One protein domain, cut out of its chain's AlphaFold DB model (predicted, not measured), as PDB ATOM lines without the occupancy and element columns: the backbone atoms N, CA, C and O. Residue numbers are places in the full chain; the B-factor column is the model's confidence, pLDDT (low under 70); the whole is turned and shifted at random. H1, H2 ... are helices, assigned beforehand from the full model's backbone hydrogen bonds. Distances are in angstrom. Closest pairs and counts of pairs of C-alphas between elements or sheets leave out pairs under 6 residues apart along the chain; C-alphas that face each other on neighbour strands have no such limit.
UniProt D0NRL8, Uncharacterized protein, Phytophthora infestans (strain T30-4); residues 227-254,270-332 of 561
ATOM      1  N   LEU A 227      19.375  -4.338 -29.005       90.06
ATOM      2  CA  LEU A 227      18.667  -3.132 -28.554       90.06
ATOM      3  C   LEU A 227      17.173  -3.125 -28.895       90.06
ATOM      4  O   LEU A 227      16.415  -2.445 -28.216       90.06
ATOM      5  N   ARG A 228      16.761  -3.807 -29.964       89.56
ATOM      6  CA  ARG A 228      15.357  -3.908 -30.378       89.56
ATOM      7  C   ARG A 228      14.687  -5.157 -29.823       89.56
ATOM      8  O   ARG A 228      13.491  -5.124 -29.554       89.56
ATOM      9  N   THR A 229      15.442  -6.241 -29.657       92.50
ATOM     10  CA  THR A 229      14.902  -7.547 -29.259       92.50
ATOM     11  C   THR A 229      14.919  -7.793 -27.750       92.50
ATOM     12  O   THR A 229      14.048  -8.505 -27.257       92.50
ATOM     13  N   SER A 230      15.844  -7.190 -26.989       94.81
ATOM     14  CA  SER A 230      15.891  -7.305 -25.524       94.81
ATOM     15  C   SER A 230      15.439  -6.021 -24.839       94.81
ATOM     16  O   SER A 230      16.062  -4.960 -24.952       94.81
ATOM     17  N   ARG A 231      14.378  -6.152 -24.042       93.44
ATOM     18  CA  ARG A 231      13.847  -5.070 -23.212       93.44
ATOM     19  C   ARG A 231      14.844  -4.652 -22.134       93.44
ATOM     20  O   ARG A 231      14.994  -3.467 -21.865       93.44
ATOM     21  N   GLU A 232      15.537  -5.607 -21.532       92.44
ATOM     22  CA  GLU A 232      16.500  -5.381 -20.455       92.44
ATOM     23  C   GLU A 232      17.676  -4.545 -20.961       92.44
ATOM     24  O   GLU A 232      18.049  -3.542 -20.353       92.44
ATOM     25  N   ILE A 233      18.222  -4.920 -22.119       91.06
ATOM     26  CA  ILE A 233      19.336  -4.209 -22.745       91.06
ATOM     27  C   ILE A 233      18.905  -2.811 -23.191       91.06
ATOM     28  O   ILE A 233      19.637  -1.843 -22.965       91.06
ATOM     29  N   PHE A 234      17.704  -2.680 -23.757       95.19
ATOM     30  CA  PHE A 234      17.130  -1.380 -24.092       95.19
ATOM     31  C   PHE A 234      17.033  -0.461 -22.865       95.19
ATOM     32  O   PHE A 234      17.477   0.685 -22.918       95.19
ATOM     33  N   GLU A 235      16.508  -0.959 -21.744       93.56
ATOM     34  CA  GLU A 235      16.355  -0.191 -20.504       93.56
ATOM     35  C   GLU A 235      17.704   0.267 -19.930       93.56
ATOM     36  O   GLU A 235      17.854   1.438 -19.565       93.56
ATOM     37  N   VAL A 236      18.712  -0.611 -19.927       92.88
ATOM     38  CA  VAL A 236      20.075  -0.270 -19.488       92.88
ATOM     39  C   VAL A 236      20.651   0.860 -20.341       92.88
ATOM     40  O   VAL A 236      21.114   1.876 -19.810       92.88
ATOM     41  N   PHE A 237      20.591   0.728 -21.668       95.50
ATOM     42  CA  PHE A 237      21.139   1.745 -22.560       95.50
ATOM     43  C   PHE A 237      20.318   3.032 -22.577       95.50
ATOM     44  O   PHE A 237      20.894   4.103 -22.752       95.50
ATOM     45  N   LYS A 238      19.007   2.975 -22.328       96.88
ATOM     46  CA  LYS A 238      18.161   4.162 -22.149       96.88
ATOM     47  C   LYS A 238      18.637   5.007 -20.967       96.88
ATOM     48  O   LYS A 238      18.812   6.218 -21.111       96.88
ATOM     49  N   VAL A 239      18.870   4.384 -19.811       93.50
ATOM     50  CA  VAL A 239      19.359   5.084 -18.611       93.50
ATOM     51  C   VAL A 239      20.765   5.636 -18.851       93.50
ATOM     52  O   VAL A 239      21.021   6.815 -18.593       93.50
ATOM     53  N   TYR A 240      21.660   4.819 -19.413       93.62
ATOM     54  CA  TYR A 240      23.027   5.244 -19.714       93.62
ATOM     55  C   TYR A 240      23.070   6.400 -20.723       93.62
ATOM     56  O   TYR A 240      23.761   7.396 -20.510       93.62
ATOM     57  N   GLY A 241      22.277   6.331 -21.792       96.12
ATOM     58  CA  GLY A 241      22.212   7.378 -22.805       96.12
ATOM     59  C   GLY A 241      21.685   8.705 -22.273       96.12
ATOM     60  O   GLY A 241      22.184   9.756 -22.670       96.12
ATOM     61  N   MET A 242      20.754   8.687 -21.314       96.75
ATOM     62  CA  MET A 242      20.310   9.909 -20.638       96.75
ATOM     63  C   MET A 242      21.449  10.577 -19.851       96.75
ATOM     64  O   MET A 242      21.582  11.805 -19.880       96.75
ATOM     65  N   ALA A 243      22.301   9.790 -19.186       93.00
ATOM     66  CA  ALA A 243      23.478  10.314 -18.497       93.00
ATOM     67  C   ALA A 243      24.472  10.943 -19.488       93.00
ATOM     68  O   ALA A 243      24.897  12.082 -19.286       93.00
ATOM     69  N   VAL A 244      24.755  10.258 -20.603       94.31
ATOM     70  CA  VAL A 244      25.650  10.766 -21.656       94.31
ATOM     71  C   VAL A 244      25.116  12.058 -22.280       94.31
ATOM     72  O   VAL A 244      25.863  13.025 -22.431       94.31
ATOM     73  N   LEU A 245      23.827  12.104 -22.629       94.75
ATOM     74  CA  LEU A 245      23.186  13.305 -23.172       94.75
ATOM     75  C   LEU A 245      23.277  14.473 -22.188       94.75
ATOM     76  O   LEU A 245      23.631  15.586 -22.579       94.75
ATOM     77  N   SER A 246      23.009  14.214 -20.907       93.12
ATOM     78  CA  SER A 246      23.077  15.227 -19.851       93.12
ATOM     79  C   SER A 246      24.481  15.795 -19.692       93.12
ATOM     80  O   SER A 246      24.638  17.013 -19.591       93.12
ATOM     81  N   GLU A 247      25.500  14.938 -19.685       91.06
ATOM     82  CA  GLU A 247      26.900  15.342 -19.577       91.06
ATOM     83  C   GLU A 247      27.333  16.167 -20.791       91.06
ATOM     84  O   GLU A 247      27.763  17.313 -20.634       91.06
ATOM     85  N   ARG A 248      27.163  15.624 -22.003       90.94
ATOM     86  CA  ARG A 248      27.594  16.279 -23.246       90.94
ATOM     87  C   ARG A 248      26.923  17.627 -23.429       90.94
ATOM     88  O   ARG A 248      27.597  18.603 -23.734       90.94
ATOM     89  N   LEU A 249      25.618  17.702 -23.174       91.62
ATOM     90  CA  LEU A 249      24.898  18.959 -23.280       91.62
ATOM     91  C   LEU A 249      25.344  19.961 -22.209       91.62
ATOM     92  O   LEU A 249      25.524  21.134 -22.521       91.62
ATOM     93  N   SER A 250      25.573  19.518 -20.968       90.00
ATOM     94  CA  SER A 250      26.091  20.403 -19.911       90.00
ATOM     95  C   SER A 250      27.453  20.987 -20.296       90.00
ATOM     96  O   SER A 250      27.679  22.182 -20.115       90.00
ATOM     97  N   LEU A 251      28.339  20.170 -20.872       86.19
ATOM     98  CA  LEU A 251      29.639  20.615 -21.369       86.19
ATOM     99  C   LEU A 251      29.491  21.597 -22.533       86.19
ATOM    100  O   LEU A 251      30.089  22.666 -22.486       86.19
ATOM    101  N   SER A 252      28.671  21.285 -23.540       86.94
ATOM    102  CA  SER A 252      28.436  22.167 -24.691       86.94
ATOM    103  C   SER A 252      27.831  23.513 -24.297       86.94
ATOM    104  O   SER A 252      28.207  24.533 -24.867       86.94
ATOM    105  N   LEU A 253      26.933  23.533 -23.309       87.25
ATOM    106  CA  LEU A 253      26.337  24.763 -22.790       87.25
ATOM    107  C   LEU A 253      27.331  25.578 -21.951       87.25
ATOM    108  O   LEU A 253      27.322  26.801 -22.008       87.25
ATOM    109  N   ALA A 254      28.206  24.926 -21.181       85.81
ATOM    110  CA  ALA A 254      29.172  25.614 -20.326       85.81
ATOM    111  C   ALA A 254      30.425  26.097 -21.080       85.81
ATOM    112  O   ALA A 254      30.994  27.130 -20.723       85.81
ATOM    113  N   THR A 270      24.278  32.539 -15.601       87.44
ATOM    114  CA  THR A 270      24.162  31.893 -14.292       87.44
ATOM    115  C   THR A 270      24.002  30.374 -14.437       87.44
ATOM    116  O   THR A 270      23.385  29.909 -15.401       87.44
ATOM    117  N   PRO A 271      24.471  29.567 -13.462       85.25
ATOM    118  CA  PRO A 271      24.250  28.120 -13.469       85.25
ATOM    119  C   PRO A 271      22.771  27.732 -13.603       85.25
ATOM    120  O   PRO A 271      22.450  26.798 -14.327       85.25
ATOM    121  N   ALA A 272      21.859  28.489 -12.982       84.75
ATOM    122  CA  ALA A 272      20.419  28.252 -13.084       84.75
ATOM    123  C   ALA A 272      19.894  28.396 -14.527       84.75
ATOM    124  O   ALA A 272      19.055  27.609 -14.961       84.75
ATOM    125  N   ARG A 273      20.412  29.366 -15.299       85.12
ATOM    126  CA  ARG A 273      20.048  29.545 -16.714       85.12
ATOM    127  C   ARG A 273      20.535  28.373 -17.568       85.12
ATOM    128  O   ARG A 273      19.749  27.855 -18.356       85.12
ATOM    129  N   LEU A 274      21.769  27.904 -17.354       86.31
ATOM    130  CA  LEU A 274      22.298  26.713 -18.037       86.31
ATOM    131  C   LEU A 274      21.482  25.462 -17.705       86.31
ATOM    132  O   LEU A 274      21.181  24.670 -18.595       86.31
ATOM    133  N   THR A 275      21.071  25.300 -16.447       87.38
ATOM    134  CA  THR A 275      20.238  24.172 -16.019       87.38
ATOM    135  C   THR A 275      18.863  24.188 -16.688       87.38
ATOM    136  O   THR A 275      18.464  23.164 -17.244       87.38
ATOM    137  N   ARG A 276      18.178  25.341 -16.726       89.25
ATOM    138  CA  ARG A 276      16.890  25.484 -17.432       89.25
ATOM    139  C   ARG A 276      17.025  25.209 -18.926       89.25
ATOM    140  O   ARG A 276      16.198  24.512 -19.509       89.25
ATOM    141  N   GLN A 277      18.094  25.705 -19.550       88.00
ATOM    142  CA  GLN A 277      18.367  25.440 -20.961       88.00
ATOM    143  C   GLN A 277      18.623  23.949 -21.212       88.00
ATOM    144  O   GLN A 277      18.075  23.382 -22.155       88.00
ATOM    145  N   ARG A 278      19.385  23.292 -20.332       92.62
ATOM    146  CA  ARG A 278      19.614  21.846 -20.376       92.62
ATOM    147  C   ARG A 278      18.305  21.063 -20.262       92.62
ATOM    148  O   ARG A 278      18.063  20.194 -21.092       92.62
ATOM    149  N   GLN A 279      17.464  21.371 -19.272       91.31
ATOM    150  CA  GLN A 279      16.155  20.728 -19.085       91.31
ATOM    151  C   GLN A 279      15.254  20.922 -20.310       91.31
ATOM    152  O   GLN A 279      14.649  19.963 -20.776       91.31
ATOM    153  N   ARG A 280      15.221  22.135 -20.880       91.19
ATOM    154  CA  ARG A 280      14.448  22.429 -22.093       91.19
ATOM    155  C   ARG A 280      14.892  21.552 -23.260       91.19
ATOM    156  O   ARG A 280      14.050  20.920 -23.894       91.19
ATOM    157  N   VAL A 281      16.193  21.473 -23.538       90.06
ATOM    158  CA  VAL A 281      16.729  20.656 -24.644       90.06
ATOM    159  C   VAL A 281      16.515  19.156 -24.399       90.06
ATOM    160  O   VAL A 281      16.190  18.437 -25.335       90.06
ATOM    161  N   LEU A 282      16.637  18.686 -23.154       94.62
ATOM    162  CA  LEU A 282      16.456  17.274 -22.781       94.62
ATOM    163  C   LEU A 282      15.002  16.883 -22.472       94.62
ATOM    164  O   LEU A 282      14.754  15.774 -21.987       94.62
ATOM    165  N   SER A 283      14.044  17.774 -22.734       95.75
ATOM    166  CA  SER A 283      12.621  17.477 -22.583       95.75
ATOM    167  C   SER A 283      12.195  16.340 -23.512       95.75
ATOM    168  O   SER A 283      12.759  16.151 -24.591       95.75
ATOM    169  N   VAL A 284      11.182  15.577 -23.093       95.62
ATOM    170  CA  VAL A 284      10.672  14.419 -23.849       95.62
ATOM    171  C   VAL A 284      10.268  14.829 -25.264       95.62
ATOM    172  O   VAL A 284      10.739  14.215 -26.215       95.62
ATOM    173  N   ALA A 285       9.522  15.927 -25.408       94.12
ATOM    174  CA  ALA A 285       9.097  16.449 -26.706       94.12
ATOM    175  C   ALA A 285      10.281  16.775 -27.638       94.12
ATOM    176  O   ALA A 285      10.258  16.434 -28.820       94.12
ATOM    177  N   ASN A 286      11.346  17.399 -27.123       94.50
ATOM    178  CA  ASN A 286      12.517  17.720 -27.943       94.50
ATOM    179  C   ASN A 286      13.322  16.471 -28.306       94.50
ATOM    180  O   ASN A 286      13.750  16.340 -29.450       94.50
ATOM    181  N   LEU A 287      13.483  15.526 -27.377       95.38
ATOM    182  CA  LEU A 287      14.145  14.254 -27.666       95.38
ATOM    183  C   LEU A 287      13.358  13.419 -28.684       95.38
ATOM    184  O   LEU A 287      13.968  12.835 -29.574       95.38
ATOM    185  N   ALA A 288      12.027  13.391 -28.593       94.62
ATOM    186  CA  ALA A 288      11.162  12.721 -29.559       94.62
ATOM    187  C   ALA A 288      11.305  13.338 -30.957       94.62
ATOM    188  O   ALA A 288      11.580  12.623 -31.920       94.62
ATOM    189  N   LYS A 289      11.230  14.673 -31.060       91.38
ATOM    190  CA  LYS A 289      11.462  15.400 -32.319       91.38
ATOM    191  C   LYS A 289      12.844  15.104 -32.894       91.38
ATOM    192  O   LYS A 289      12.947  14.786 -34.072       91.38
ATOM    193  N   CYS A 290      13.890  15.125 -32.068       92.12
ATOM    194  CA  CYS A 290      15.234  14.754 -32.502       92.12
ATOM    195  C   CYS A 290      15.305  13.302 -32.992       92.12
ATOM    196  O   CYS A 290      15.950  13.049 -34.002       92.12
ATOM    197  N   ALA A 291      14.648  12.353 -32.322       92.88
ATOM    198  CA  ALA A 291      14.625  10.955 -32.754       92.88
ATOM    199  C   ALA A 291      14.061  10.813 -34.176       92.88
ATOM    200  O   ALA A 291      14.641  10.101 -34.997       92.88
ATOM    201  N   VAL A 292      12.976  11.538 -34.465       92.31
ATOM    202  CA  VAL A 292      12.324  11.562 -35.780       92.31
ATOM    203  C   VAL A 292      13.191  12.271 -36.816       92.31
ATOM    204  O   VAL A 292      13.457  11.709 -37.873       92.31
ATOM    205  N   SER A 293      13.702  13.468 -36.507       88.06
ATOM    206  CA  SER A 293      14.562  14.230 -37.426       88.06
ATOM    207  C   SER A 293      15.841  13.482 -37.802       88.06
ATOM    208  O   SER A 293      16.346  13.651 -38.903       88.06
ATOM    209  N   LEU A 294      16.363  12.648 -36.902       86.31
ATOM    210  CA  LEU A 294      17.550  11.832 -37.151       86.31
ATOM    211  C   LEU A 294      17.236  10.493 -37.841       86.31
ATOM    212  O   LEU A 294      18.161   9.730 -38.118       86.31
ATOM    213  N   GLY A 295      15.961  10.173 -38.088       88.06
ATOM    214  CA  GLY A 295      15.545   8.881 -38.643       88.06
ATOM    215  C   GLY A 295      15.839   7.693 -37.718       88.06
ATOM    216  O   GLY A 295      15.998   6.567 -38.183       88.06
ATOM    217  N   ILE A 296      15.961   7.940 -36.408       90.06
ATOM    218  CA  ILE A 296      16.193   6.897 -35.398       90.06
ATOM    219  C   ILE A 296      14.885   6.187 -35.052       90.06
ATOM    220  O   ILE A 296      14.871   4.988 -34.770       90.06
ATOM    221  N   ALA A 297      13.786   6.933 -35.069       89.81
ATOM    222  CA  ALA A 297      12.457   6.409 -34.844       89.81
ATOM    223  C   ALA A 297      11.474   7.058 -35.822       89.81
ATOM    224  O   ALA A 297      11.646   8.211 -36.212       89.81
ATOM    225  N   GLU A 298      10.458   6.303 -36.223       88.00
ATOM    226  CA  GLU A 298       9.422   6.766 -37.143       88.00
ATOM    227  C   GLU A 298       8.166   7.124 -36.353       88.00
ATOM    228  O   GLU A 298       7.769   6.398 -35.441       88.00
ATOM    229  N   LEU A 299       7.558   8.256 -36.705       87.31
ATOM    230  CA  LEU A 299       6.270   8.668 -36.160       87.31
ATOM    231  C   LEU A 299       5.170   7.852 -36.848       87.31
ATOM    232  O   LEU A 299       5.010   7.936 -38.068       87.31
ATOM    233  N   ILE A 300       4.402   7.088 -36.078       83.00
ATOM    234  CA  ILE A 300       3.261   6.334 -36.587       83.00
ATOM    235  C   ILE A 300       2.066   7.286 -36.583       83.00
ATOM    236  O   ILE A 300       1.336   7.421 -35.604       83.00
ATOM    237  N   GLN A 301       1.855   7.973 -37.706       74.81
ATOM    238  CA  GLN A 301       0.681   8.825 -37.894       74.81
ATOM    239  C   GLN A 301      -0.591   7.969 -37.826       74.81
ATOM    240  O   GLN A 301      -0.918   7.265 -38.780       74.81
ATOM    241  N   GLY A 302      -1.304   7.993 -36.696       66.75
ATOM    242  CA  GLY A 302      -2.530   7.198 -36.588       66.75
ATOM    243  C   GLY A 302      -3.445   7.445 -35.395       66.75
ATOM    244  O   GLY A 302      -4.601   7.043 -35.471       66.75
ATOM    245  N   ASN A 303      -3.000   8.103 -34.319       66.50
ATOM    246  CA  ASN A 303      -3.831   8.240 -33.119       66.50
ATOM    247  C   ASN A 303      -4.202   9.694 -32.794       66.50
ATOM    248  O   ASN A 303      -3.364  10.544 -32.483       66.50
ATOM    249  N   GLU A 304      -5.507   9.971 -32.813       75.56
ATOM    250  CA  GLU A 304      -6.073  11.263 -32.411       75.56
ATOM    251  C   GLU A 304      -6.158  11.435 -30.888       75.56
ATOM    252  O   GLU A 304      -6.290  12.555 -30.402       75.56
ATOM    253  N   HIS A 305      -6.009  10.353 -30.122       84.88
ATOM    254  CA  HIS A 305      -6.043  10.405 -28.663       84.88
ATOM    255  C   HIS A 305      -4.758  11.007 -28.079       84.88
ATOM    256  O   HIS A 305      -3.666  10.474 -28.261       84.88
ATOM    257  N   GLU A 306      -4.903  12.078 -27.301       84.12
ATOM    258  CA  GLU A 306      -3.800  12.803 -26.657       84.12
ATOM    259  C   GLU A 306      -2.912  11.904 -25.780       84.12
ATOM    260  O   GLU A 306      -1.687  11.957 -25.875       84.12
ATOM    261  N   ALA A 307      -3.510  10.990 -25.009       83.06
ATOM    262  CA  ALA A 307      -2.766  10.020 -24.203       83.06
ATOM    263  C   ALA A 307      -1.902   9.073 -25.058       83.06
ATOM    264  O   ALA A 307      -0.782   8.730 -24.679       83.06
ATOM    265  N   ALA A 308      -2.396   8.675 -26.236       84.94
ATOM    266  CA  ALA A 308      -1.642   7.839 -27.162       84.94
ATOM    267  C   ALA A 308      -0.480   8.617 -27.797       84.94
ATOM    268  O   ALA A 308       0.610   8.064 -27.932       84.94
ATOM    269  N   ARG A 309      -0.682   9.906 -28.106       85.06
ATOM    270  CA  ARG A 309       0.380  10.792 -28.610       85.06
ATOM    271  C   ARG A 309       1.496  10.976 -27.587       85.06
ATOM    272  O   ARG A 309       2.662  10.839 -27.935       85.06
ATOM    273  N   LEU A 310       1.155  11.217 -26.320       87.31
ATOM    274  CA  LEU A 310       2.153  11.325 -25.253       87.31
ATOM    275  C   LEU A 310       2.954  10.028 -25.116       87.31
ATOM    276  O   LEU A 310       4.183  10.061 -25.098       87.31
ATOM    277  N   GLN A 311       2.277   8.878 -25.073       87.88
ATOM    278  CA  GLN A 311       2.944   7.579 -24.982       87.88
ATOM    279  C   GLN A 311       3.894   7.329 -26.165       87.88
ATOM    280  O   GLN A 311       4.995   6.800 -25.979       87.88
ATOM    281  N   GLU A 312       3.493   7.739 -27.368       91.19
ATOM    282  CA  GLU A 312       4.333   7.689 -28.560       91.19
ATOM    283  C   GLU A 312       5.568   8.592 -28.415       91.19
ATOM    284  O   GLU A 312       6.690   8.118 -28.603       91.19
ATOM    285  N   GLU A 313       5.408   9.843 -27.974       92.94
ATOM    286  CA  GLU A 313       6.533  10.751 -27.707       92.94
ATOM    287  C   GLU A 313       7.526  10.168 -26.690       92.94
ATOM    288  O   GLU A 313       8.743  10.226 -26.900       92.94
ATOM    289  N   TYR A 314       7.038   9.543 -25.612       94.56
ATOM    290  CA  TYR A 314       7.897   8.837 -24.657       94.56
ATOM    291  C   TYR A 314       8.660   7.686 -25.320       94.56
ATOM    292  O   TYR A 314       9.854   7.515 -25.055       94.56
ATOM    293  N   GLY A 315       8.006   6.915 -26.191       94.31
ATOM    294  CA  GLY A 315       8.633   5.845 -26.969       94.31
ATOM    295  C   GLY A 315       9.762   6.356 -27.866       94.31
ATOM    296  O   GLY A 315      10.885   5.838 -27.814       94.31
ATOM    297  N   LEU A 316       9.508   7.427 -28.622       95.25
ATOM    298  CA  LEU A 316      10.487   8.070 -29.505       95.25
ATOM    299  C   LEU A 316      11.689   8.610 -28.712       95.25
ATOM    300  O   LEU A 316      12.844   8.310 -29.028       95.25
ATOM    301  N   ALA A 317      11.432   9.342 -27.626       96.62
ATOM    302  CA  ALA A 317      12.478   9.893 -26.769       96.62
ATOM    303  C   ALA A 317      13.335   8.795 -26.116       96.62
ATOM    304  O   ALA A 317      14.563   8.907 -26.050       96.62
ATOM    305  N   ASN A 318      12.709   7.717 -25.641       97.19
ATOM    306  CA  ASN A 318      13.417   6.587 -25.043       97.19
ATOM    307  C   ASN A 318      14.262   5.831 -26.071       97.19
ATOM    308  O   ASN A 318      15.370   5.409 -25.737       97.19
ATOM    309  N   THR A 319      13.795   5.732 -27.316       96.00
ATOM    310  CA  THR A 319      14.557   5.129 -28.417       96.00
ATOM    311  C   THR A 319      15.828   5.924 -28.704       96.00
ATOM    312  O   THR A 319      16.909   5.341 -28.770       96.00
ATOM    313  N   LEU A 320      15.742   7.259 -28.765       96.06
ATOM    314  CA  LEU A 320      16.924   8.116 -28.909       96.06
ATOM    315  C   LEU A 320      17.907   7.945 -27.745       96.06
ATOM    316  O   LEU A 320      19.113   7.830 -27.965       96.06
ATOM    317  N   ARG A 321      17.412   7.903 -26.503       97.25
ATOM    318  CA  ARG A 321      18.262   7.677 -25.323       97.25
ATOM    319  C   ARG A 321      18.989   6.335 -25.421       97.25
ATOM    320  O   ARG A 321      20.207   6.309 -25.283       97.25
ATOM    321  N   ALA A 322      18.276   5.247 -25.707       96.44
ATOM    322  CA  ALA A 322      18.872   3.919 -25.842       96.44
ATOM    323  C   ALA A 322      19.909   3.862 -26.974       96.44
ATOM    324  O   ALA A 322      21.014   3.357 -26.776       96.44
ATOM    325  N   PHE A 323      19.595   4.465 -28.124       95.69
ATOM    326  CA  PHE A 323      20.510   4.596 -29.255       95.69
ATOM    327  C   PHE A 323      21.814   5.301 -28.852       95.69
ATOM    328  O   PHE A 323      22.907   4.768 -29.046       95.69
ATOM    329  N   VAL A 324      21.710   6.481 -28.230       95.50
ATOM    330  CA  VAL A 324      22.878   7.258 -27.790       95.50
ATOM    331  C   VAL A 324      23.688   6.496 -26.744       95.50
ATOM    332  O   VAL A 324      24.919   6.509 -26.803       95.50
ATOM    333  N   GLY A 325      23.023   5.818 -25.806       95.06
ATOM    334  CA  GLY A 325      23.678   5.006 -24.787       95.06
ATOM    335  C   GLY A 325      24.509   3.882 -25.398       95.06
ATOM    336  O   GLY A 325      25.691   3.746 -25.080       95.06
ATOM    337  N   PHE A 326      23.926   3.122 -26.321       94.75
ATOM    338  CA  PHE A 326      24.614   2.027 -26.997       94.75
ATOM    339  C   PHE A 326      25.823   2.503 -27.795       94.75
ATOM    340  O   PHE A 326      26.933   2.026 -27.568       94.75
ATOM    341  N   TYR A 327      25.649   3.494 -28.671       92.56
ATOM    342  CA  TYR A 327      26.752   3.983 -29.499       92.56
ATOM    343  C   TYR A 327      27.852   4.655 -28.682       92.56
ATOM    344  O   TYR A 327      29.023   4.573 -29.048       92.56
ATOM    345  N   SER A 328      27.512   5.269 -27.550       91.75
ATOM    346  CA  SER A 328      28.520   5.797 -26.631       91.75
ATOM    347  C   SER A 328      29.322   4.674 -25.977       91.75
ATOM    348  O   SER A 328      30.545   4.764 -25.935       91.75
ATOM    349  N   ALA A 329      28.666   3.590 -25.555       89.00
ATOM    350  CA  ALA A 329      29.345   2.419 -25.007       89.00
ATOM    351  C   ALA A 329      30.240   1.732 -26.055       89.00
ATOM    352  O   ALA A 329      31.403   1.441 -25.780       89.00
ATOM    353  N   VAL A 330      29.747   1.548 -27.283       87.62
ATOM    354  CA  VAL A 330      30.534   0.976 -28.389       87.62
ATOM    355  C   VAL A 330      31.723   1.871 -28.744       87.62
ATOM    356  O   VAL A 330      32.839   1.387 -28.920       87.62
ATOM    357  N   ALA A 331      31.539   3.190 -28.800       81.69
ATOM    358  CA  ALA A 331      32.646   4.108 -29.059       81.69
ATOM    359  C   ALA A 331      33.732   4.006 -27.976       81.69
ATOM    360  O   ALA A 331      34.919   4.017 -28.297       81.69
ATOM    361  N   THR A 332      33.341   3.842 -26.706       77.19
ATOM    362  CA  THR A 332      34.302   3.651 -25.609       77.19
ATOM    363  C   THR A 332      35.046   2.316 -25.665       77.19
ATOM    364  O   THR A 332      36.174   2.249 -25.180       77.19
TER     365      THR A 332
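This is residues 227 to 254 and 270 to 332 of the 561 residues of an uncharacterized protein of Phytophthora infestans (strain T30-4) (UniProt D0NRL8). Two long helices, H1 and H4, cross as an X at nearly a right angle, and two short helices sit in one of its corners: H2 beside the last part of H1, and H3 packed across H4. A long loop, residues 294 to 305, swings out from H3 to the beginning of H4. The printed part has 91 residues with four named helices, in the order H1, H2, H3, H4, and no named strand; the class is all helix. It is compact, with a radius of gyration of the C-alphas of 14.0 A and spans of 42 by 30 by 20 A.

Find C-alpha 231 at (13.847, -5.070, -23.212); from there H1, residues 231 to 254, runs 34.4 A. After the cut, H2 holds residues 271 to 281, 15.4 A, and H3 residues 284 to 293, 14.1 A. H4, residues 306 to 332, starts at C-alpha 306, (-3.800, 12.803, -26.657), and runs 39.2 A to C-alpha 332 at (34.302, 3.651, -25.609).

The helix packing is mostly crossed, with no touching pair at a shallow tilt. Look first at Gly 241 and Gly 325, the closest C-alphas of H1 and H4, 3.4 A apart; these helices touch about perpendicular, at 79 degrees, through residues 234 to 245 and 318 to 328 alone. With residues 246 to 254 alone, H1 touches H2 at a steep tilt of 45 degrees, opposite ways; the closest C-alphas, of Leu 253 and Leu 274, are 6.5 A apart. H3 touches residues 313 to 320 alone of H4, the C-alphas of Ala 288 and Ala 317 being closest at 4.2 A; the tilt of 69 degrees, the same way, is only just short of about perpendicular. H2 and H3 are close but not clearly touching, while H1 and H3 are apart, as are H2 and H4. In H1, H2, H3 and H4 every O i to N i+4 pair is within hydrogen-bond range.

The C-alphas of Thr 229 and Thr 270, the two farthest apart, are 43.2 A from each other. Residues 255 to 269 are not printed, and C-alphas 254 and 270 stand 10.0 A apart across this cut. The link from H2 to H3 is tight, and that from H3 to H4 is long, with 12 residues. Within it, residues 302 to 303 have pLDDT under 70; the mean of the printed part is 90.2.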